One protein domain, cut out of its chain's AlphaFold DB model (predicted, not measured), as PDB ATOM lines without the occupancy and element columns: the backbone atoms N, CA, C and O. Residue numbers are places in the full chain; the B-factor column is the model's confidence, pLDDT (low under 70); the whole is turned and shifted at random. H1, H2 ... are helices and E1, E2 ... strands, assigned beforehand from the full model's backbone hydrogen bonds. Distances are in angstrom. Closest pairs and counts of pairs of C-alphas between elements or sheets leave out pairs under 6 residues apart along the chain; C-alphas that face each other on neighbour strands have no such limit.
ATOM      1  N   PHE A  90      39.912  -0.802  30.162       68.94
ATOM      2  CA  PHE A  90      38.669  -1.513  29.913       68.94
ATOM      3  C   PHE A  90      37.442  -0.886  30.579       68.94
ATOM      4  O   PHE A  90      36.452  -0.608  29.906       68.94
ATOM      5  N   ASP A  91      37.528  -0.566  31.869       67.06
ATOM      6  CA  ASP A  91      36.372  -0.058  32.612       67.06
ATOM      7  C   ASP A  91      35.964   1.348  32.117       67.06
ATOM      8  O   ASP A  91      34.784   1.698  32.055       67.06
ATOM      9  N   VAL A  92      36.939   2.147  31.659       68.81
ATOM     10  CA  VAL A  92      36.687   3.448  31.012       68.81
ATOM     11  C   VAL A  92      35.951   3.270  29.681       68.81
ATOM     12  O   VAL A  92      34.976   3.978  29.423       68.81
ATOM     13  N   ARG A  93      36.363   2.304  28.848       75.38
ATOM     14  CA  ARG A  93      35.668   1.996  27.583       75.38
ATOM     15  C   ARG A  93      34.254   1.490  27.807       75.38
ATOM     16  O   ARG A  93      33.362   1.762  27.004       75.38
ATOM     17  N   HIS A  94      34.023   0.788  28.907       81.38
ATOM     18  CA  HIS A  94      32.697   0.304  29.250       81.38
ATOM     19  C   HIS A  94      31.739   1.454  29.571       81.38
ATOM     20  O   HIS A  94      30.628   1.503  29.043       81.38
ATOM     21  N   LYS A  95      32.197   2.451  30.332       81.88
ATOM     22  CA  LYS A  95      31.431   3.680  30.569       81.88
ATOM     23  C   LYS A  95      31.176   4.477  29.285       81.88
ATOM     24  O   LYS A  95      30.080   5.004  29.096       81.88
ATOM     25  N   GLU A  96      32.160   4.575  28.390       82.00
ATOM     26  CA  GLU A  96      31.968   5.186  27.062       82.00
ATOM     27  C   GLU A  96      30.902   4.438  26.250       82.00
ATOM     28  O   GLU A  96      30.033   5.062  25.638       82.00
ATOM     29  N   THR A  97      30.915   3.106  26.312       87.25
ATOM     30  CA  THR A  97      29.904   2.254  25.679       87.25
ATOM     31  C   THR A  97      28.518   2.530  26.260       87.25
ATOM     32  O   THR A  97      27.591   2.802  25.502       87.25
ATOM     33  N   LEU A  98      28.369   2.566  27.590       90.19
ATOM     34  CA  LEU A  98      27.101   2.917  28.243       90.19
ATOM     35  C   LEU A  98      26.575   4.280  27.775       90.19
ATOM     36  O   LEU A  98      25.379   4.441  27.555       90.19
ATOM     37  N   ARG A  99      27.459   5.268  27.603       89.25
ATOM     38  CA  ARG A  99      27.083   6.611  27.139       89.25
ATOM     39  C   ARG A  99      26.539   6.615  25.715       89.25
ATOM     40  O   ARG A  99      25.552   7.296  25.454       89.25
ATOM     41  N   LEU A 100      27.184   5.891  24.803       88.56
ATOM     42  CA  LEU A 100      26.801   5.854  23.388       88.56
ATOM     43  C   LEU A 100      25.605   4.941  23.100       88.56
ATOM     44  O   LEU A 100      24.909   5.149  22.102       88.56
ATOM     45  N   PHE A 101      25.383   3.953  23.963       94.69
ATOM     46  CA  PHE A 101      24.399   2.891  23.785       94.69
ATOM     47  C   PHE A 101      23.457   2.778  24.988       94.69
ATOM     48  O   PHE A 101      23.072   1.681  25.381       94.69
ATOM     49  N   LEU A 102      23.112   3.903  25.627       95.88
ATOM     50  CA  LEU A 102      22.296   3.900  26.846       95.88
ATOM     51  C   LEU A 102      20.938   3.227  26.620       95.88
ATOM     52  O   LEU A 102      20.488   2.450  27.458       95.88
ATOM     53  N   LYS A 103      20.297   3.510  25.483       97.44
ATOM     54  CA  LYS A 103      19.018   2.901  25.120       97.44
ATOM     55  C   LYS A 103      19.174   1.393  24.951       97.44
ATOM     56  O   LYS A 103      18.509   0.631  25.645       97.44
ATOM     57  N   GLU A 104      20.110   0.987  24.102       97.69
ATOM     58  CA  GLU A 104      20.408  -0.412  23.815       97.69
ATOM     59  C   GLU A 104      20.806  -1.166  25.102       97.69
ATOM     60  O   GLU A 104      20.474  -2.334  25.277       97.69
ATOM     61  N   TYR A 105      21.466  -0.502  26.055       97.44
ATOM     62  CA  TYR A 105      21.828  -1.083  27.347       97.44
ATOM     63  C   TYR A 105      20.597  -1.433  28.185       97.44
ATOM     64  O   TYR A 105      20.490  -2.542  28.711       97.44
ATOM     65  N   PHE A 106      19.655  -0.498  28.309       98.00
ATOM     66  CA  PHE A 106      18.422  -0.739  29.055       98.00
ATOM     67  C   PHE A 106      17.499  -1.716  28.325       98.00
ATOM     68  O   PHE A 106      16.871  -2.530  28.990       98.00
ATOM     69  N   GLU A 107      17.460  -1.715  26.993       97.69
ATOM     70  CA  GLU A 107      16.732  -2.732  26.222       97.69
ATOM     71  C   GLU A 107      17.294  -4.141  26.460       97.69
ATOM     72  O   GLU A 107      16.524  -5.094  26.554       97.69
ATOM     73  N   LEU A 108      18.618  -4.273  26.612       96.75
ATOM     74  CA  LEU A 108      19.288  -5.555  26.844       96.75
ATOM     75  C   LEU A 108      19.059  -6.105  28.260       96.75
ATOM     76  O   LEU A 108      18.826  -7.299  28.432       96.75
ATOM     77  N   PHE A 109      19.162  -5.256  29.286       96.38
ATOM     78  CA  PHE A 109      19.177  -5.713  30.684       96.38
ATOM     79  C   PHE A 109      17.895  -5.415  31.469       96.38
ATOM     80  O   PHE A 109      17.625  -6.081  32.467       96.38
ATOM     81  N   PHE A 110      17.111  -4.424  31.046       97.38
ATOM     82  CA  PHE A 110      15.914  -3.946  31.744       97.38
ATOM     83  C   PHE A 110      14.796  -3.567  30.748       97.38
ATOM     84  O   PHE A 110      14.333  -2.421  30.765       97.38
ATOM     85  N   PRO A 111      14.342  -4.488  29.875       96.69
ATOM     86  CA  PRO A 111      13.451  -4.166  28.754       96.69
ATOM     87  C   PRO A 111      12.149  -3.476  29.191       96.69
ATOM     88  O   PRO A 111      11.774  -2.451  28.628       96.69
ATOM     89  N   GLU A 112      11.515  -3.946  30.270       96.38
ATOM     90  CA  GLU A 112      10.291  -3.332  30.818       96.38
ATOM     91  C   GLU A 112      10.491  -1.887  31.302       96.38
ATOM     92  O   GLU A 112       9.548  -1.089  31.362       96.38
ATOM     93  N   LEU A 113      11.716  -1.556  31.716       96.31
ATOM     94  CA  LEU A 113      12.077  -0.213  32.143       96.31
ATOM     95  C   LEU A 113      12.388   0.658  30.925       96.31
ATOM     96  O   LEU A 113      11.940   1.803  30.874       96.31
ATOM     97  N   ALA A 114      13.088   0.099  29.933       97.56
ATOM     98  CA  ALA A 114      13.428   0.770  28.684       97.56
ATOM     99  C   ALA A 114      12.185   1.302  27.956       97.56
ATOM    100  O   ALA A 114      12.191   2.444  27.506       97.56
ATOM    101  N   GLU A 115      11.092   0.533  27.934       97.25
ATOM    102  CA  GLU A 115       9.808   0.945  27.343       97.25
ATOM    103  C   GLU A 115       9.223   2.229  27.957       97.25
ATOM    104  O   GLU A 115       8.450   2.942  27.316       97.25
ATOM    105  N   LYS A 116       9.572   2.530  29.211       97.81
ATOM    106  CA  LYS A 116       9.035   3.673  29.964       97.81
ATOM    107  C   LYS A 116       9.992   4.863  29.987       97.81
ATOM    108  O   LYS A 116       9.571   5.946  30.406       97.81
ATOM    109  N   MET A 117      11.251   4.672  29.594       98.12
ATOM    110  CA  MET A 117      12.308   5.681  29.652       98.12
ATOM    111  C   MET A 117      12.319   6.593  28.424       98.12
ATOM    112  O   MET A 117      12.164   6.153  27.288       98.12
ATOM    113  N   HIS A 118      12.595   7.875  28.659       97.94
ATOM    114  CA  HIS A 118      12.764   8.895  27.622       97.94
ATOM    115  C   HIS A 118      14.261   9.171  27.427       97.94
ATOM    116  O   HIS A 118      14.815  10.109  28.006       97.94
ATOM    117  N   PHE A 119      14.958   8.314  26.675       97.06
ATOM    118  CA  PHE A 119      16.426   8.336  26.535       97.06
ATOM    119  C   PHE A 119      16.997   9.643  25.974       97.06
ATOM    120  O   PHE A 119      18.123  10.012  26.303       97.06
ATOM    121  N   GLU A 120      16.220  10.388  25.193       95.88
ATOM    122  CA  GLU A 120      16.577  11.714  24.686       95.88
ATOM    123  C   GLU A 120      16.758  12.762  25.796       95.88
ATOM    124  O   GLU A 120      17.384  13.799  25.582       95.88
ATOM    125  N   THR A 121      16.225  12.496  26.991       97.38
ATOM    126  CA  THR A 121      16.308  13.394  28.153       97.38
ATOM    127  C   THR A 121      17.532  13.136  29.034       97.38
ATOM    128  O   THR A 121      17.781  13.905  29.967       97.38
ATOM    129  N   ALA A 122      18.295  12.073  28.755       96.38
ATOM    130  CA  ALA A 122      19.386  11.612  29.602       96.38
ATOM    131  C   ALA A 122      20.510  12.654  29.737       96.38
ATOM    132  O   ALA A 122      21.042  13.176  28.756       96.38
ATOM    133  N   LYS A 123      20.922  12.919  30.980       93.69
ATOM    134  CA  LYS A 123      22.032  13.811  31.337       93.69
ATOM    135  C   LYS A 123      22.995  13.092  32.266       93.69
ATOM    136  O   LYS A 123      22.593  12.618  33.322       93.69
ATOM    137  N   PHE A 124      24.270  13.058  31.904       89.12
ATOM    138  CA  PHE A 124      25.304  12.450  32.738       89.12
ATOM    139  C   PHE A 124      25.904  13.473  33.707       89.12
ATOM    140  O   PHE A 124      26.406  14.510  33.277       89.12
ATOM    141  N   LEU A 125      25.879  13.147  34.997       87.25
ATOM    142  CA  LEU A 125      26.225  13.995  36.139       87.25
ATOM    143  C   LEU A 125      27.486  13.492  36.870       87.25
ATOM    144  O   LEU A 125      27.532  13.396  38.098       87.25
ATOM    145  N   ASP A 126      28.513  13.105  36.108       78.38
ATOM    146  CA  ASP A 126      29.747  12.519  36.652       78.38
ATOM    147  C   ASP A 126      30.474  13.463  37.613       78.38
ATOM    148  O   ASP A 126      31.017  13.033  38.629       78.38
ATOM    149  N   LYS A 127      30.493  14.765  37.304       73.25
ATOM    150  CA  LYS A 127      31.174  15.764  38.137       73.25
ATOM    151  C   LYS A 127      30.485  15.894  39.487       73.25
ATOM    152  O   LYS A 127      31.143  16.020  40.511       73.25
ATOM    153  N   GLU A 128      29.161  15.850  39.492       77.25
ATOM    154  CA  GLU A 128      28.341  15.960  40.684       77.25
ATOM    155  C   GLU A 128      28.414  14.707  41.550       77.25
ATOM    156  O   GLU A 128      28.284  14.834  42.770       77.25
ATOM    157  N   LEU A 129      28.603  13.535  40.932       74.62
ATOM    158  CA  LEU A 129      28.899  12.285  41.626       74.62
ATOM    159  C   LEU A 129      30.256  12.386  42.327       74.62
ATOM    160  O   LEU A 129      30.326  12.187  43.535       74.62
ATOM    161  N   ILE A 130      31.304  12.788  41.601       70.12
ATOM    162  CA  ILE A 130      32.644  12.991  42.169       70.12
ATOM    163  C   ILE A 130      32.576  13.983  43.335       70.12
ATOM    164  O   ILE A 130      32.973  13.635  44.442       70.12
ATOM    165  N   ALA A 131      31.986  15.161  43.121       69.81
ATOM    166  CA  ALA A 131      31.887  16.211  44.133       69.81
ATOM    167  C   ALA A 131      31.100  15.788  45.383       69.81
ATOM    168  O   ALA A 131      31.406  16.232  46.484       69.81
ATOM    169  N   LEU A 132      30.080  14.934  45.239       69.81
ATOM    170  CA  LEU A 132      29.294  14.452  46.377       69.81
ATOM    171  C   LEU A 132      30.106  13.551  47.308       69.81
ATOM    172  O   LEU A 132      29.839  13.502  48.506       69.81
ATOM    173  N   PHE A 133      31.095  12.857  46.754       67.62
ATOM    174  CA  PHE A 133      31.903  11.906  47.493       67.62
ATOM    175  C   PHE A 133      33.360  12.352  47.609       67.62
ATOM    176  O   PHE A 133      34.158  11.575  48.096       67.62
ATOM    177  N   GLU A 134      33.723  13.591  47.264       58.69
ATOM    178  CA  GLU A 134      35.109  14.099  47.271       58.69
ATOM    179  C   GLU A 134      35.840  13.936  48.622       58.69
ATOM    180  O   GLU A 134      37.048  13.699  48.634       58.69
ATOM    181  N   ASP A 135      35.119  14.002  49.747       48.44
ATOM    182  CA  ASP A 135      35.676  13.829  51.100       48.44
ATOM    183  C   ASP A 135      35.770  12.363  51.573       48.44
ATOM    184  O   ASP A 135      36.534  12.059  52.493       48.44
ATOM    185  N   HIS A 136      35.023  11.458  50.932       49.25
ATOM    186  CA  HIS A 136      34.958  10.018  51.236       49.25
ATOM    187  C   HIS A 136      35.689   9.164  50.186       49.25
ATOM    188  O   HIS A 136      36.151   8.054  50.457       49.25
ATOM    189  N   ALA A 137      35.817   9.696  48.974       43.25
ATOM    190  CA  ALA A 137      36.445   9.085  47.829       43.25
ATOM    191  C   ALA A 137      37.953   9.225  47.987       43.25
ATOM    192  O   ALA A 137      38.598  10.218  47.660       43.25
ATOM    193  N   GLU A 138      38.537   8.156  48.504       47.34
ATOM    194  CA  GLU A 138      39.515   7.392  47.743       47.34
ATOM    195  C   GLU A 138      39.794   7.977  46.341       47.34
ATOM    196  O   GLU A 138      39.180   7.587  45.358       47.34
ATOM    197  N   LYS A 139      40.711   8.950  46.250       41.44
ATOM    198  CA  LYS A 139      41.003   9.702  45.016       41.44
ATOM    199  C   LYS A 139      41.632   8.881  43.874       41.44
ATOM    200  O   LYS A 139      42.224   9.478  42.988       41.44
ATOM    201  N   ASP A 140      41.532   7.552  43.877       44.75
ATOM    202  CA  ASP A 140      42.069   6.704  42.814       44.75
ATOM    203  C   ASP A 140      41.185   5.474  42.524       44.75
ATOM    204  O   ASP A 140      40.746   4.772  43.432       44.75
ATOM    205  N   VAL A 141      41.074   5.201  41.217       46.09
ATOM    206  CA  VAL A 141      40.573   4.013  40.492       46.09
ATOM    207  C   VAL A 141      39.106   4.032  40.014       46.09
ATOM    208  O   VAL A 141      38.928   4.039  38.796       46.09
ATOM    209  N   ASN A 142      38.078   4.112  40.870       51.25
ATOM    210  CA  ASN A 142      36.688   3.801  40.442       51.25
ATOM    211  C   ASN A 142      35.829   5.014  40.002       51.25
ATOM    212  O   ASN A 142      34.908   4.886  39.204       51.25
ATOM    213  N   THR A 143      36.169   6.247  40.387       52.12
ATOM    214  CA  THR A 143      35.352   7.441  40.055       52.12
ATOM    215  C   THR A 143      35.291   7.795  38.563       52.12
ATOM    216  O   THR A 143      34.442   8.579  38.138       52.12
ATOM    217  N   LEU A 144      36.192   7.245  37.745       52.66
ATOM    218  CA  LEU A 144      36.181   7.435  36.292       52.66
ATOM    219  C   LEU A 144      35.232   6.471  35.581       52.66
ATOM    220  O   LEU A 144      34.805   6.791  34.472       52.66
ATOM    221  N   THR A 145      34.899   5.341  36.205       57.28
ATOM    222  CA  THR A 145      34.105   4.249  35.628       57.28
ATOM    223  C   THR A 145      32.645   4.350  36.041       57.28
ATOM    224  O   THR A 145      31.778   3.980  35.264       57.28
ATOM    225  N   ASP A 146      32.352   4.967  37.181       77.94
ATOM    226  CA  ASP A 146      30.980   5.164  37.645       77.94
ATOM    227  C   ASP A 146      30.251   6.220  36.810       77.94
ATOM    228  O   ASP A 146      30.842   7.214  36.375       77.94
ATOM    229  N   ALA A 147      28.951   6.047  36.601       87.25
ATOM    230  CA  ALA A 147      28.098   7.003  35.914       87.25
ATOM    231  C   ALA A 147      26.871   7.339  36.764       87.25
ATOM    232  O   ALA A 147      26.195   6.464  37.305       87.25
ATOM    233  N   LEU A 148      26.550   8.629  36.833       92.19
ATOM    234  CA  LEU A 148      25.285   9.112  37.373       92.19
ATOM    235  C   LEU A 148      24.470   9.693  36.224       92.19
ATOM    236  O   LEU A 148      24.931  10.614  35.556       92.19
ATOM    237  N   ILE A 149      23.272   9.171  35.984       95.81
ATOM    238  CA  ILE A 149      22.439   9.574  34.846       95.81
ATOM    239  C   ILE A 149      21.112  10.099  35.372       95.81
ATOM    240  O   ILE A 149      20.386   9.389  36.054       95.81
ATOM    241  N   LEU A 150      20.785  11.341  35.050       97.44
ATOM    242  CA  LEU A 150      19.471  11.924  35.276       97.44
ATOM    243  C   LEU A 150      18.634  11.735  34.007       97.44
ATOM    244  O   LEU A 150      19.040  12.197  32.942       97.44
ATOM    245  N   ILE A 151      17.490  11.065  34.109       98.12
ATOM    246  CA  ILE A 151      16.643  10.709  32.960       98.12
ATOM    247  C   ILE A 151      15.158  10.796  33.336       98.12
ATOM    248  O   ILE A 151      14.793  10.562  34.492       98.12
ATOM    249  N   GLU A 152      14.300  11.147  32.376       98.31
ATOM    250  CA  GLU A 152      12.848  11.061  32.540       98.31
ATOM    251  C   GLU A 152      12.331   9.640  32.285       98.31
ATOM    252  O   GLU A 152      12.740   8.951  31.351       98.31
ATOM    253  N   ILE A 153      11.356   9.227  33.088       98.12
ATOM    254  CA  ILE A 153      10.629   7.965  32.960       98.12
ATOM    255  C   ILE A 153       9.131   8.195  33.179       98.12
ATOM    256  O   ILE A 153       8.726   9.069  33.947       98.12
ATOM    257  N   THR A 154       8.292   7.414  32.502       97.62
ATOM    258  CA  THR A 154       6.841   7.421  32.719       97.62
ATOM    259  C   THR A 154       6.459   6.474  33.854       97.62
ATOM    260  O   THR A 154       6.587   5.257  33.726       97.62
ATOM    261  N   ILE A 155       5.927   7.021  34.947       94.12
ATOM    262  CA  ILE A 155       5.414   6.274  36.102       94.12
ATOM    263  C   ILE A 155       3.956   6.685  36.307       94.12
ATOM    264  O   ILE A 155       3.656   7.866  36.447       94.12
ATOM    265  N   ASN A 156       3.024   5.725  36.293       93.12
ATOM    266  CA  ASN A 156       1.586   5.983  36.473       93.12
ATOM    267  C   ASN A 156       1.049   7.116  35.566       93.12
ATOM    268  O   ASN A 156       0.345   8.017  36.026       93.12
ATOM    269  N   ASN A 157       1.411   7.080  34.277       92.88
ATOM    270  CA  ASN A 157       1.069   8.084  33.256       92.88
ATOM    271  C   ASN A 157       1.595   9.507  33.529       92.88
ATOM    272  O   ASN A 157       1.093  10.473  32.955       92.88
ATOM    273  N   LYS A 158       2.615   9.657  34.382       95.31
ATOM    274  CA  LYS A 158       3.295  10.929  34.652       95.31
ATOM    275  C   LYS A 158       4.777  10.819  34.321       95.31
ATOM    276  O   LYS A 158       5.396   9.796  34.597       95.31
ATOM    277  N   ARG A 159       5.342  11.878  33.735       96.44
ATOM    278  CA  ARG A 159       6.792  11.989  33.545       96.44
ATOM    279  C   ARG A 159       7.448  12.370  34.863       96.44
ATOM    280  O   ARG A 159       7.086  13.381  35.463       96.44
ATOM    281  N   GLU A 160       8.421  11.577  35.283       97.06
ATOM    282  CA  GLU A 160       9.211  11.813  36.483       97.06
ATOM    283  C   GLU A 160      10.701  11.745  36.171       97.06
ATOM    284  O   GLU A 160      11.147  10.947  35.352       97.06
ATOM    285  N   TRP A 161      11.480  12.581  36.853       97.50
ATOM    286  CA  TRP A 161      12.937  12.538  36.789       97.50
ATOM    287  C   TRP A 161      13.479  11.560  37.824       97.50
ATOM    288  O   TRP A 161      13.259  11.756  39.023       97.50
ATOM    289  N   ILE A 162      14.261  10.587  37.368       97.69
ATOM    290  CA  ILE A 162      14.969   9.627  38.218       97.69
ATOM    291  C   ILE A 162      16.476   9.732  38.011       97.69
ATOM    292  O   ILE A 162      16.952  10.289  37.021       97.69
ATOM    293  N   LEU A 163      17.228   9.182  38.956       97.44
ATOM    294  CA  LEU A 163      18.666   8.995  38.840       97.44
ATOM    295  C   LEU A 163      18.972   7.522  38.616       97.44
ATOM    296  O   LEU A 163      18.449   6.676  39.328       97.44
ATOM    297  N   ILE A 164      19.865   7.218  37.686       97.38
ATOM    298  CA  ILE A 164      20.511   5.915  37.568       97.38
ATOM    299  C   ILE A 164      21.913   6.073  38.140       97.38
ATOM    300  O   ILE A 164      22.689   6.895  37.652       97.38
ATOM    301  N   HIS A 165      22.223   5.295  39.171       94.69
ATOM    302  CA  HIS A 165      23.589   5.132  39.649       94.69
ATOM    303  C   HIS A 165      24.140   3.854  39.031       94.69
ATOM    304  O   HIS A 165      23.621   2.780  39.317       94.69
ATOM    305  N   TRP A 166      25.142   3.971  38.172       92.69
ATOM    306  CA  TRP A 166      25.759   2.841  37.497       92.69
ATOM    307  C   TRP A 166      27.221   2.730  37.899       92.69
ATOM    308  O   TRP A 166      27.977   3.686  37.743       92.69
ATOM    309  N   GLU A 167      27.616   1.558  38.372       87.69
ATOM    310  CA  GLU A 167      28.990   1.254  38.752       87.69
ATOM    311  C   GLU A 167      29.451  -0.004  38.009       87.69
ATOM    312  O   GLU A 167      28.830  -1.066  38.114       87.69
ATOM    313  N   ALA A 168      30.528   0.119  37.227       80.00
ATOM    314  CA  ALA A 168      31.187  -1.019  36.591       80.00
ATOM    315  C   ALA A 168      32.380  -1.478  37.414       80.00
ATOM    316  O   ALA A 168      33.178  -0.664  37.880       80.00
ATOM    317  N   GLN A 169      32.533  -2.794  37.534       72.12
ATOM    318  CA  GLN A 169      33.616  -3.379  38.300       72.12
ATOM    319  C   GLN A 169      34.213  -4.613  37.615       72.12
ATOM    320  O   GLN A 169      33.528  -5.592  37.315       72.12
ATOM    321  N   GLY A 170      35.529  -4.570  37.401       60.09
ATOM    322  CA  GLY A 170      36.307  -5.661  36.812       60.09
ATOM    323  C   GLY A 170      36.903  -6.654  37.820       60.09
ATOM    324  O   GLY A 170      37.592  -7.575  37.398       60.09
ATOM    325  N   ASP A 171      36.679  -6.483  39.127       60.03
ATOM    326  CA  ASP A 171      37.211  -7.346  40.194       60.03
ATOM    327  C   ASP A 171      36.239  -7.412  41.389       60.03
ATOM    328  O   ASP A 171      35.480  -6.481  41.642       60.03
ATOM    329  N   LYS A 172      36.271  -8.496  42.177       60.75
ATOM    330  CA  LYS A 172      35.468  -8.601  43.410       60.75
ATOM    331  C   LYS A 172      36.095  -7.784  44.546       60.75
ATOM    332  O   LYS A 172      37.227  -8.054  44.951       60.75
ATOM    333  N   GLU A 173      35.327  -6.873  45.140       65.44
ATOM    334  CA  GLU A 173      35.705  -6.154  46.365       65.44
ATOM    335  C   GLU A 173      34.836  -6.558  47.563       65.44
ATOM    336  O   GLU A 173      33.652  -6.845  47.422       65.44
ATOM    337  N   GLU A 174      35.432  -6.582  48.760       63.03
ATOM    338  CA  GLU A 174      34.761  -7.031  49.994       63.03
ATOM    339  C   GLU A 174      33.735  -6.035  50.547       63.03
ATOM    340  O   GLU A 174      32.867  -6.445  51.302       63.03
ATOM    341  N   ILE A 175      33.834  -4.752  50.185       74.12
ATOM    342  CA  ILE A 175      32.992  -3.658  50.709       74.12
ATOM    343  C   ILE A 175      32.107  -3.029  49.624       74.12
ATOM    344  O   ILE A 175      31.737  -1.857  49.700       74.12
ATOM    345  N   PHE A 176      31.860  -3.778  48.549       79.44
ATOM    346  CA  PHE A 176      31.170  -3.272  47.367       79.44
ATOM    347  C   PHE A 176      29.699  -2.927  47.642       79.44
ATOM    348  O   PHE A 176      29.222  -1.855  47.285       79.44
ATOM    349  N   ASP A 177      28.992  -3.823  48.319       84.00
ATOM    350  CA  ASP A 177      27.590  -3.677  48.701       84.00
ATOM    351  C   ASP A 177      27.375  -2.502  49.670       84.00
ATOM    352  O   ASP A 177      26.464  -1.694  49.476       84.00
ATOM    353  N   GLU A 178      28.266  -2.346  50.653       83.25
ATOM    354  CA  GLU A 178      28.289  -1.186  51.553       83.25
ATOM    355  C   GLU A 178      28.525   0.126  50.781       83.25
ATOM    356  O   GLU A 178      27.845   1.128  51.019       83.25
ATOM    357  N   ARG A 179      29.442   0.135  49.801       82.19
ATOM    358  CA  ARG A 179      29.683   1.307  48.942       82.19
ATOM    359  C   ARG A 179      28.449   1.674  48.120       82.19
ATOM    360  O   ARG A 179      28.066   2.844  48.107       82.19
ATOM    361  N   MET A 180      27.795   0.693  47.497       86.56
ATOM    362  CA  MET A 180      26.546   0.910  46.761       86.56
ATOM    363  C   MET A 180      25.462   1.523  47.660       86.56
ATOM    364  O   MET A 180      24.733   2.415  47.219       86.56
ATOM    365  N   PHE A 181      25.375   1.088  48.922       89.69
ATOM    366  CA  PHE A 181      24.461   1.665  49.907       89.69
ATOM    367  C   PHE A 181      24.820   3.117  50.263       89.69
ATOM    368  O   PHE A 181      23.945   3.987  50.274       89.69
ATOM    369  N   HIS A 182      26.098   3.420  50.497       85.56
ATOM    370  CA  HIS A 182      26.552   4.787  50.764       85.56
ATOM    371  C   HIS A 182      26.275   5.738  49.597       85.56
ATOM    372  O   HIS A 182      25.773   6.848  49.814       85.56
ATOM    373  N   TYR A 183      26.537   5.298  48.363       87.31
ATOM    374  CA  TYR A 183      26.224   6.075  47.169       87.31
ATOM    375  C   TYR A 183      24.731   6.362  47.060       87.31
ATOM    376  O   TYR A 183      24.339   7.522  46.903       87.31
ATOM    377  N   PHE A 184      23.888   5.345  47.236       92.38
ATOM    378  CA  PHE A 184      22.441   5.523  47.252       92.38
ATOM    379  C   PHE A 184      21.992   6.555  48.294       92.38
ATOM    380  O   PHE A 184      21.272   7.493  47.950       92.38
ATOM    381  N   CYS A 185      22.454   6.434  49.542       90.81
ATOM    382  CA  CYS A 185      22.093   7.353  50.623       90.81
ATOM    383  C   CYS A 185      22.462   8.807  50.294       90.81
ATOM    384  O   CYS A 185      21.623   9.702  50.430       90.81
ATOM    385  N   GLY A 186      23.685   9.052  49.813       88.88
ATOM    386  CA  GLY A 186      24.132  10.395  49.439       88.88
ATOM    387  C   GLY A 186      23.338  10.975  48.267       88.88
ATOM    388  O   GLY A 186      22.889  12.123  48.319       88.88
ATOM    389  N   LEU A 187      23.125  10.178  47.216       90.94
ATOM    390  CA  LEU A 187      22.378  10.598  46.029       90.94
ATOM    391  C   LEU A 187      20.919  10.909  46.371       90.94
ATOM    392  O   LEU A 187      20.404  11.965  45.997       90.94
ATOM    393  N   TYR A 188      20.271  10.031  47.134       93.75
ATOM    394  CA  TYR A 188      18.892  10.224  47.561       93.75
ATOM    395  C   TYR A 188      18.751  11.464  48.451       93.75
ATOM    396  O   TYR A 188      17.840  12.271  48.250       93.75
ATOM    397  N   TYR A 189      19.689  11.674  49.380       91.38
ATOM    398  CA  TYR A 189      19.716  12.855  50.241       91.38
ATOM    399  C   TYR A 189      19.852  14.162  49.444       91.38
ATOM    400  O   TYR A 189      19.084  15.100  49.680       91.38
ATOM    401  N   LYS A 190      20.791  14.216  48.486       88.88
ATOM    402  CA  LYS A 190      21.083  15.415  47.684       88.88
ATOM    403  C   LYS A 190      19.964  15.760  46.705       88.88
ATOM    404  O   LYS A 190      19.589  16.923  46.600       88.88
ATOM    405  N   TYR A 191      19.453  14.772  45.974       90.38
ATOM    406  CA  TYR A 191      18.552  15.030  44.848       90.38
ATOM    407  C   TYR A 191      17.073  14.841  45.170       90.38
ATOM    408  O   TYR A 191      16.242  15.383  44.443       90.38
ATOM    409  N   ARG A 192      16.732  14.092  46.231       93.06
ATOM    410  CA  ARG A 192      15.341  13.784  46.617       93.06
ATOM    411  C   ARG A 192      14.521  13.200  45.457       93.06
ATOM    412  O   ARG A 192      13.360  13.546  45.259       93.06
ATOM    413  N   LYS A 193      15.156  12.327  44.671       93.88
ATOM    414  CA  LYS A 193      14.582  11.607  43.523       93.88
ATOM    415  C   LYS A 193      14.760  10.110  43.717       93.88
ATOM    416  O   LYS A 193      15.648   9.697  44.459       93.88
ATOM    417  N   LEU A 194      13.951   9.309  43.024       95.81
ATOM    418  CA  LEU A 194      14.191   7.871  42.932       95.81
ATOM    419  C   LEU A 194      15.595   7.637  42.355       95.81
ATOM    420  O   LEU A 194      15.958   8.241  41.344       95.81
ATOM    421  N   VAL A 195      16.367   6.775  43.011       96.31
ATOM    422  CA  VAL A 195      17.685   6.337  42.551       96.31
ATOM    423  C   VAL A 195      17.566   4.864  42.178       96.31
ATOM    424  O   VAL A 195      17.141   4.060  43.003       96.31
ATOM    425  N   PHE A 196      17.926   4.526  40.945       97.31
ATOM    426  CA  PHE A 196      17.985   3.172  40.418       97.31
ATOM    427  C   PHE A 196      19.453   2.718  40.369       97.31
ATOM    428  O   PHE A 196      20.187   3.114  39.460       97.31
ATOM    429  N   PRO A 197      19.921   1.963  41.378       95.50
ATOM    430  CA  PRO A 197      21.301   1.508  41.452       95.50
ATOM    431  C   PRO A 197      21.529   0.258  40.592       95.50
ATOM    432  O   PRO A 197      20.774  -0.715  40.675       95.50
ATOM    433  N   ILE A 198      22.595   0.276  39.798       95.69
ATOM    434  CA  ILE A 198      23.046  -0.804  38.922       95.69
ATOM    435  C   ILE A 198      24.527  -1.053  39.196       95.69
ATOM    436  O   ILE A 198      25.335  -0.128  39.163       95.69
ATOM    437  N   ALA A 199      24.876  -2.315  39.414       91.88
ATOM    438  CA  ALA A 199      26.248  -2.788  39.462       91.88
ATOM    439  C   ALA A 199      26.488  -3.745  38.297       91.88
ATOM    440  O   ALA A 199      25.739  -4.711  38.132       91.88
ATOM    441  N   MET A 200      27.534  -3.512  37.509       90.19
ATOM    442  CA  MET A 200      27.877  -4.357  36.370       90.19
ATOM    443  C   MET A 200      29.269  -4.963  36.509       90.19
ATOM    444  O   MET A 200      30.270  -4.260  36.576       90.19
ATOM    445  N   PHE A 201      29.326  -6.291  36.479       87.38
ATOM    446  CA  PHE A 201      30.550  -7.067  36.578       87.38
ATOM    447  C   PHE A 201      30.894  -7.734  35.254       87.38
ATOM    448  O   PHE A 201      30.129  -8.555  34.728       87.38
ATOM    449  N   THR A 202      32.083  -7.407  34.759       82.44
ATOM    450  CA  THR A 202      32.619  -7.854  33.468       82.44
ATOM    451  C   THR A 202      33.778  -8.837  33.606       82.44
ATOM    452  O   THR A 202      34.281  -9.335  32.601       82.44
ATOM    453  N   ASP A 203      34.201  -9.159  34.834       78.19
ATOM    454  CA  ASP A 203      35.333 -10.056  35.043       78.19
ATOM    455  C   ASP A 203      35.050 -11.474  34.511       78.19
ATOM    456  O   ASP A 203      33.921 -11.979  34.633       78.19
ATOM    457  N   PRO A 204      36.074 -12.152  33.957       71.62
ATOM    458  CA  PRO A 204      35.908 -13.431  33.274       71.62
ATOM    459  C   PRO A 204      35.666 -14.607  34.233       71.62
ATOM    460  O   PRO A 204      35.550 -15.750  33.785       71.62
ATOM    461  N   VAL A 205      35.613 -14.372  35.549       73.94
ATOM    462  CA  VAL A 205      35.584 -15.433  36.556       73.94
ATOM    463  C   VAL A 205      34.147 -15.836  36.885       73.94
ATOM    464  O   VAL A 205      33.291 -15.012  37.220       73.94
ATOM    465  N   LYS A 206      33.904 -17.152  36.875       74.88
ATOM    466  CA  LYS A 206      32.757 -17.758  37.558       74.88
ATOM    467  C   LYS A 206      33.050 -17.825  39.046       74.88
ATOM    468  O   LYS A 206      33.853 -18.640  39.499       74.88
ATOM    469  N   TRP A 207      32.434 -16.946  39.819       73.25
ATOM    470  CA  TRP A 207      32.674 -16.922  41.254       73.25
ATOM    471  C   TRP A 207      31.985 -18.084  41.957       73.25
ATOM    472  O   TRP A 207      30.787 -18.293  41.798       73.25
ATOM    473  N   ILE A 208      32.737 -18.780  42.810       67.44
ATOM    474  CA  ILE A 208      32.219 -19.853  43.675       67.44
ATOM    475  C   ILE A 208      31.168 -19.302  44.651       67.44
ATOM    476  O   ILE A 208      30.173 -19.959  44.940       67.44
ATOM    477  N   LYS A 209      31.384 -18.079  45.154       67.81
ATOM    478  CA  LYS A 209      30.410 -17.336  45.961       67.81
ATOM    479  C   LYS A 209      29.921 -16.124  45.165       67.81
ATOM    480  O   LYS A 209      30.764 -15.257  44.885       67.81
ATOM    481  N   PRO A 210      28.621 -16.033  44.833       70.00
ATOM    482  CA  PRO A 210      28.082 -14.874  44.130       70.00
ATOM    483  C   PRO A 210      28.334 -13.593  44.938       70.00
ATOM    484  O   PRO A 210      28.492 -13.639  46.160       70.00
ATOM    485  N   VAL A 211      28.421 -12.451  44.254       69.69
ATOM    486  CA  VAL A 211      28.302 -11.158  44.940       69.69
ATOM    487  C   VAL A 211      26.854 -10.978  45.352       69.69
ATOM    488  O   VAL A 211      25.947 -11.330  44.595       69.69
ATOM    489  N   SER A 212      26.677 -10.501  46.579       80.00
ATOM    490  CA  SER A 212      25.374 -10.143  47.117       80.00
ATOM    491  C   SER A 212      24.850  -8.939  46.359       80.00
ATOM    492  O   SER A 212      25.560  -7.950  46.268       80.00
ATOM    493  N   ASP A 213      23.624  -8.996  45.867       88.12
ATOM    494  CA  ASP A 213      22.856  -7.858  45.348       88.12
ATOM    495  C   ASP A 213      22.168  -7.058  46.471       88.12
ATOM    496  O   ASP A 213      21.374  -6.149  46.213       88.12
ATOM    497  N   THR A 214      22.483  -7.385  47.729       91.38
ATOM    498  CA  THR A 214      21.956  -6.714  48.914       91.38
ATOM    499  C   THR A 214      23.040  -6.340  49.916       91.38
ATOM    500  O   THR A 214      24.017  -7.068  50.092       91.38
ATOM    501  N   PHE A 215      22.823  -5.227  50.611       90.69
ATOM    502  CA  PHE A 215      23.546  -4.839  51.815       90.69
ATOM    503  C   PHE A 215      22.583  -4.900  53.003       90.69
ATOM    504  O   PHE A 215      21.499  -4.314  52.959       90.69
ATOM    505  N   ASN A 216      22.970  -5.613  54.060       91.25
ATOM    506  CA  ASN A 216      22.140  -5.801  55.247       91.25
ATOM    507  C   ASN A 216      22.787  -5.134  56.458       91.25
ATOM    508  O   ASN A 216      23.898  -5.479  56.851       91.25
ATOM    509  N   LEU A 217      22.049  -4.222  57.081       90.56
ATOM    510  CA  LEU A 217      22.415  -3.565  58.324       90.56
ATOM    511  C   LEU A 217      21.529  -4.104  59.448       90.56
ATOM    512  O   LEU A 217      20.301  -4.068  59.357       90.56
ATOM    513  N   SER A 218      22.147  -4.597  60.517       91.50
ATOM    514  CA  SER A 218      21.452  -5.117  61.697       91.50
ATOM    515  C   SER A 218      22.227  -4.789  62.969       91.50
ATOM    516  O   SER A 218      23.449  -4.643  62.945       91.50
ATOM    517  N   LEU A 219      21.505  -4.659  64.080       92.38
ATOM    518  CA  LEU A 219      22.076  -4.578  65.420       92.38
ATOM    519  C   LEU A 219      21.631  -5.822  66.188       92.38
ATOM    520  O   LEU A 219      20.479  -5.905  66.603       92.38
ATOM    521  N   PHE A 220      22.530  -6.790  66.377       90.00
ATOM    522  CA  PHE A 220      22.172  -8.133  66.861       90.00
ATOM    523  C   PHE A 220      21.056  -8.748  65.996       90.00
ATOM    524  O   PHE A 220      21.145  -8.719  64.772       90.00
ATOM    525  N   ASP A 221      19.991  -9.256  66.620       90.81
ATOM    526  CA  ASP A 221      18.832  -9.840  65.940       90.81
ATOM    527  C   ASP A 221      17.813  -8.786  65.463       90.81
ATOM    528  O   ASP A 221      16.730  -9.137  64.996       90.81
ATOM    529  N   TYR A 222      18.126  -7.489  65.583       92.56
ATOM    530  CA  TYR A 222      17.258  -6.402  65.135       92.56
ATOM    531  C   TYR A 222      17.665  -5.943  63.725       92.56
ATOM    532  O   TYR A 222      18.677  -5.245  63.579       92.56
ATOM    533  N   PRO A 223      16.908  -6.304  62.669       93.81
ATOM    534  CA  PRO A 223      17.171  -5.803  61.324       93.81
ATOM    535  C   PRO A 223      16.907  -4.293  61.260       93.81
ATOM    536  O   PRO A 223      15.873  -3.818  61.728       93.81
ATOM    537  N   ILE A 224      17.840  -3.537  60.678       95.56
ATOM    538  CA  ILE A 224      17.748  -2.075  60.531       95.56
ATOM    539  C   ILE A 224      17.399  -1.711  59.090       95.56
ATOM    540  O   ILE A 224      16.491  -0.920  58.851       95.56
ATOM    541  N   CYS A 225      18.133  -2.262  58.124       94.38
ATOM    542  CA  CYS A 225      17.944  -1.954  56.714       94.38
ATOM    543  C   CYS A 225      18.403  -3.125  55.848       94.38
ATOM    544  O   CYS A 225      19.478  -3.677  56.070       94.38
ATOM    545  N   THR A 226      17.608  -3.449  54.834       94.44
ATOM    546  CA  THR A 226      18.041  -4.268  53.706       94.44
ATOM    547  C   THR A 226      17.967  -3.390  52.472       94.44
ATOM    548  O   THR A 226      16.885  -3.006  52.031       94.44
ATOM    549  N   TYR A 227      19.132  -3.036  51.948       94.69
ATOM    550  CA  TYR A 227      19.272  -2.298  50.705       94.69
ATOM    551  C   TYR A 227      19.537  -3.279  49.569       94.69
ATOM    552  O   TYR A 227      20.323  -4.208  49.737       94.69
ATOM    553  N   SER A 228      18.913  -3.060  48.414       95.06
ATOM    554  CA  SER A 228      19.078  -3.895  47.223       95.06
ATOM    555  C   SER A 228      19.484  -3.046  46.026       95.06
ATOM    556  O   SER A 228      19.082  -1.887  45.908       95.06
ATOM    557  N   TYR A 229      20.248  -3.640  45.118       94.75
ATOM    558  CA  TYR A 229      20.631  -3.024  43.854       94.75
ATOM    559  C   TYR A 229      20.609  -4.035  42.707       94.75
ATOM    560  O   TYR A 229      20.576  -5.243  42.920       94.75
ATOM    561  N   ASN A 230      20.612  -3.542  41.470       95.31
ATOM    562  CA  ASN A 230      20.495  -4.399  40.294       95.31
ATOM    563  C   ASN A 230      21.872  -4.894  39.864       95.31
ATOM    564  O   ASN A 230      22.689  -4.120  39.364       95.31
ATOM    565  N   LEU A 231      22.131  -6.185  40.059       92.31
ATOM    566  CA  LEU A 231      23.410  -6.810  39.747       92.31
ATOM    567  C   LEU A 231      23.388  -7.467  38.359       92.31
ATOM    568  O   LEU A 231      22.731  -8.486  38.155       92.31
ATOM    569  N   ILE A 232      24.197  -6.953  37.434       93.00
ATOM    570  CA  ILE A 232      24.465  -7.566  36.130       93.00
ATOM    571  C   ILE A 232      25.839  -8.228  36.184       93.00
ATOM    572  O   ILE A 232      26.856  -7.559  36.327       93.00
ATOM    573  N   LYS A 233      25.895  -9.550  36.034       91.00
ATOM    574  CA  LYS A 233      27.153 -10.304  35.924       91.00
ATOM    575  C   LYS A 233      27.163 -11.021  34.584       91.00
ATOM    576  O   LYS A 233      26.478 -12.029  34.446       91.00
ATOM    577  N   LEU A 234      27.944 -10.526  33.620       91.38
ATOM    578  CA  LEU A 234      27.931 -11.054  32.246       91.38
ATOM    579  C   LEU A 234      28.238 -12.554  32.198       91.38
ATOM    580  O   LEU A 234      27.553 -13.303  31.515       91.38
ATOM    581  N   LYS A 235      29.160 -13.018  33.049       90.44
ATOM    582  CA  LYS A 235      29.523 -14.438  33.169       90.44
ATOM    583  C   LYS A 235      28.407 -15.360  33.695       90.44
ATOM    584  O   LYS A 235      28.627 -16.564  33.782       90.44
ATOM    585  N   LYS A 236      27.249 -14.825  34.106       89.88
ATOM    586  CA  LYS A 236      26.057 -15.627  34.443       89.88
ATOM    587  C   LYS A 236      25.176 -15.924  33.228       89.88
ATOM    588  O   LYS A 236      24.377 -16.848  33.313       89.88
ATOM    589  N   PHE A 237      25.303 -15.158  32.149       91.25
ATOM    590  CA  PHE A 237      24.557 -15.379  30.915       91.25
ATOM    591  C   PHE A 237      25.336 -16.316  30.003       91.25
ATOM    592  O   PHE A 237      26.565 -16.248  29.969       91.25
TER     593      PHE A 237
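AT A GLANCE: This is residues 90 to 237 of the 389 residues of an uncharacterized protein of Candidatus Magnetomorum sp. HK-1 (UniProt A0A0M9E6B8). A strongly twisted sheet of five strands forms the core, with H5 and H4 on one face and H1 and H2 on the other, making three layers, that is, helices on both faces of a sheet. A separate hairpin, E5 and E6, reaches away from the sheet beside the first part of H5, and its second strand runs on into the edge strand E7. The printed part has 148 residues with five named helices and seven named strands, in the order H1 H2 H3 E1 H4 E2 E3 H5 E4 E5 E6 E7. The large sheet is mixed, with the order E1 E2 E3 E4 E7, E5 and E6 are antiparallel, and the class is mixed, helices and strands. The whole is compact, with a radius of gyration of the C-alphas of 15.6 A and spans of 43 by 35 by 31 A.

IN THESE COORDINATES: H1, residues 90 to 100, begins at C-alpha 90 (38.669, -1.513, 29.913) and is 15.4 A long. H2 is residues 102 to 109 and H3 residues 111 to 114. E1, residues 117 to 124, bends by 83 degrees at residue 120. H4 is residues 126 to 133. E2, residues 147 to 155, is 22.7 A long and bends by 55 degrees at residue 152. E3, residues 158 to 169, is 33.7 A long. H5, residues 176 to 191, is 22.4 A long and begins at C-alpha 176 (31.170, -3.272, 47.367). E4 is residues 195 to 201, E5 residues 214 to 219 and E6 residues 222 to 228. E7, residues 230 to 233, ends at C-alpha 233 (27.153, -10.304, 35.924).

HOW THE PARTS SIT: E1 and E2 are antiparallel, with N 123 and O 150 2.8 A apart. E2 and E3 form an antiparallel hairpin, with N 149 and O 164 at 2.9 A. E3 and E4 are parallel, with N 198 and O 165 at 2.7 A; with H5 they form a strand-helix-strand unit, two parallel neighbour strands with a helix between, and its crossover is right-handed. E4 and E7 are parallel, with N 199 and O 230 at 2.8 A. H5 lies over E3 and E4 at a height over the sheet of 9.6 A. H1, on the opposite face, runs along the strands at a height of 8.7 A. H2 touches H3, closest at the C-alphas of Phe 106 and Ala 114, 5.2 A. H4 is on the sheet, its C-alpha of Asp 126 5.7 A from that of Leu 148. In the hairpin E5 and E6, N 217 and O 225 are 2.8 A apart; the closest C-alphas of H5 and E5, Asp 177 and Phe 215, are 5.2 A apart. In H1, H2, H4 and H5 every O i to N i+4 pair is within hydrogen-bond range; H3 is too short for one.

THE WHOLE: The two C-alphas farthest apart, Glu 120 and Phe 220, are 46.9 A apart. The printed part has no cut. The links H4 to E2 and E4 to E5 are long, with 13 and 12 residues. The mean pLDDT of the printed part is 84.7; 26 residues are under 70, among them 131 to 145 and 170 to 174.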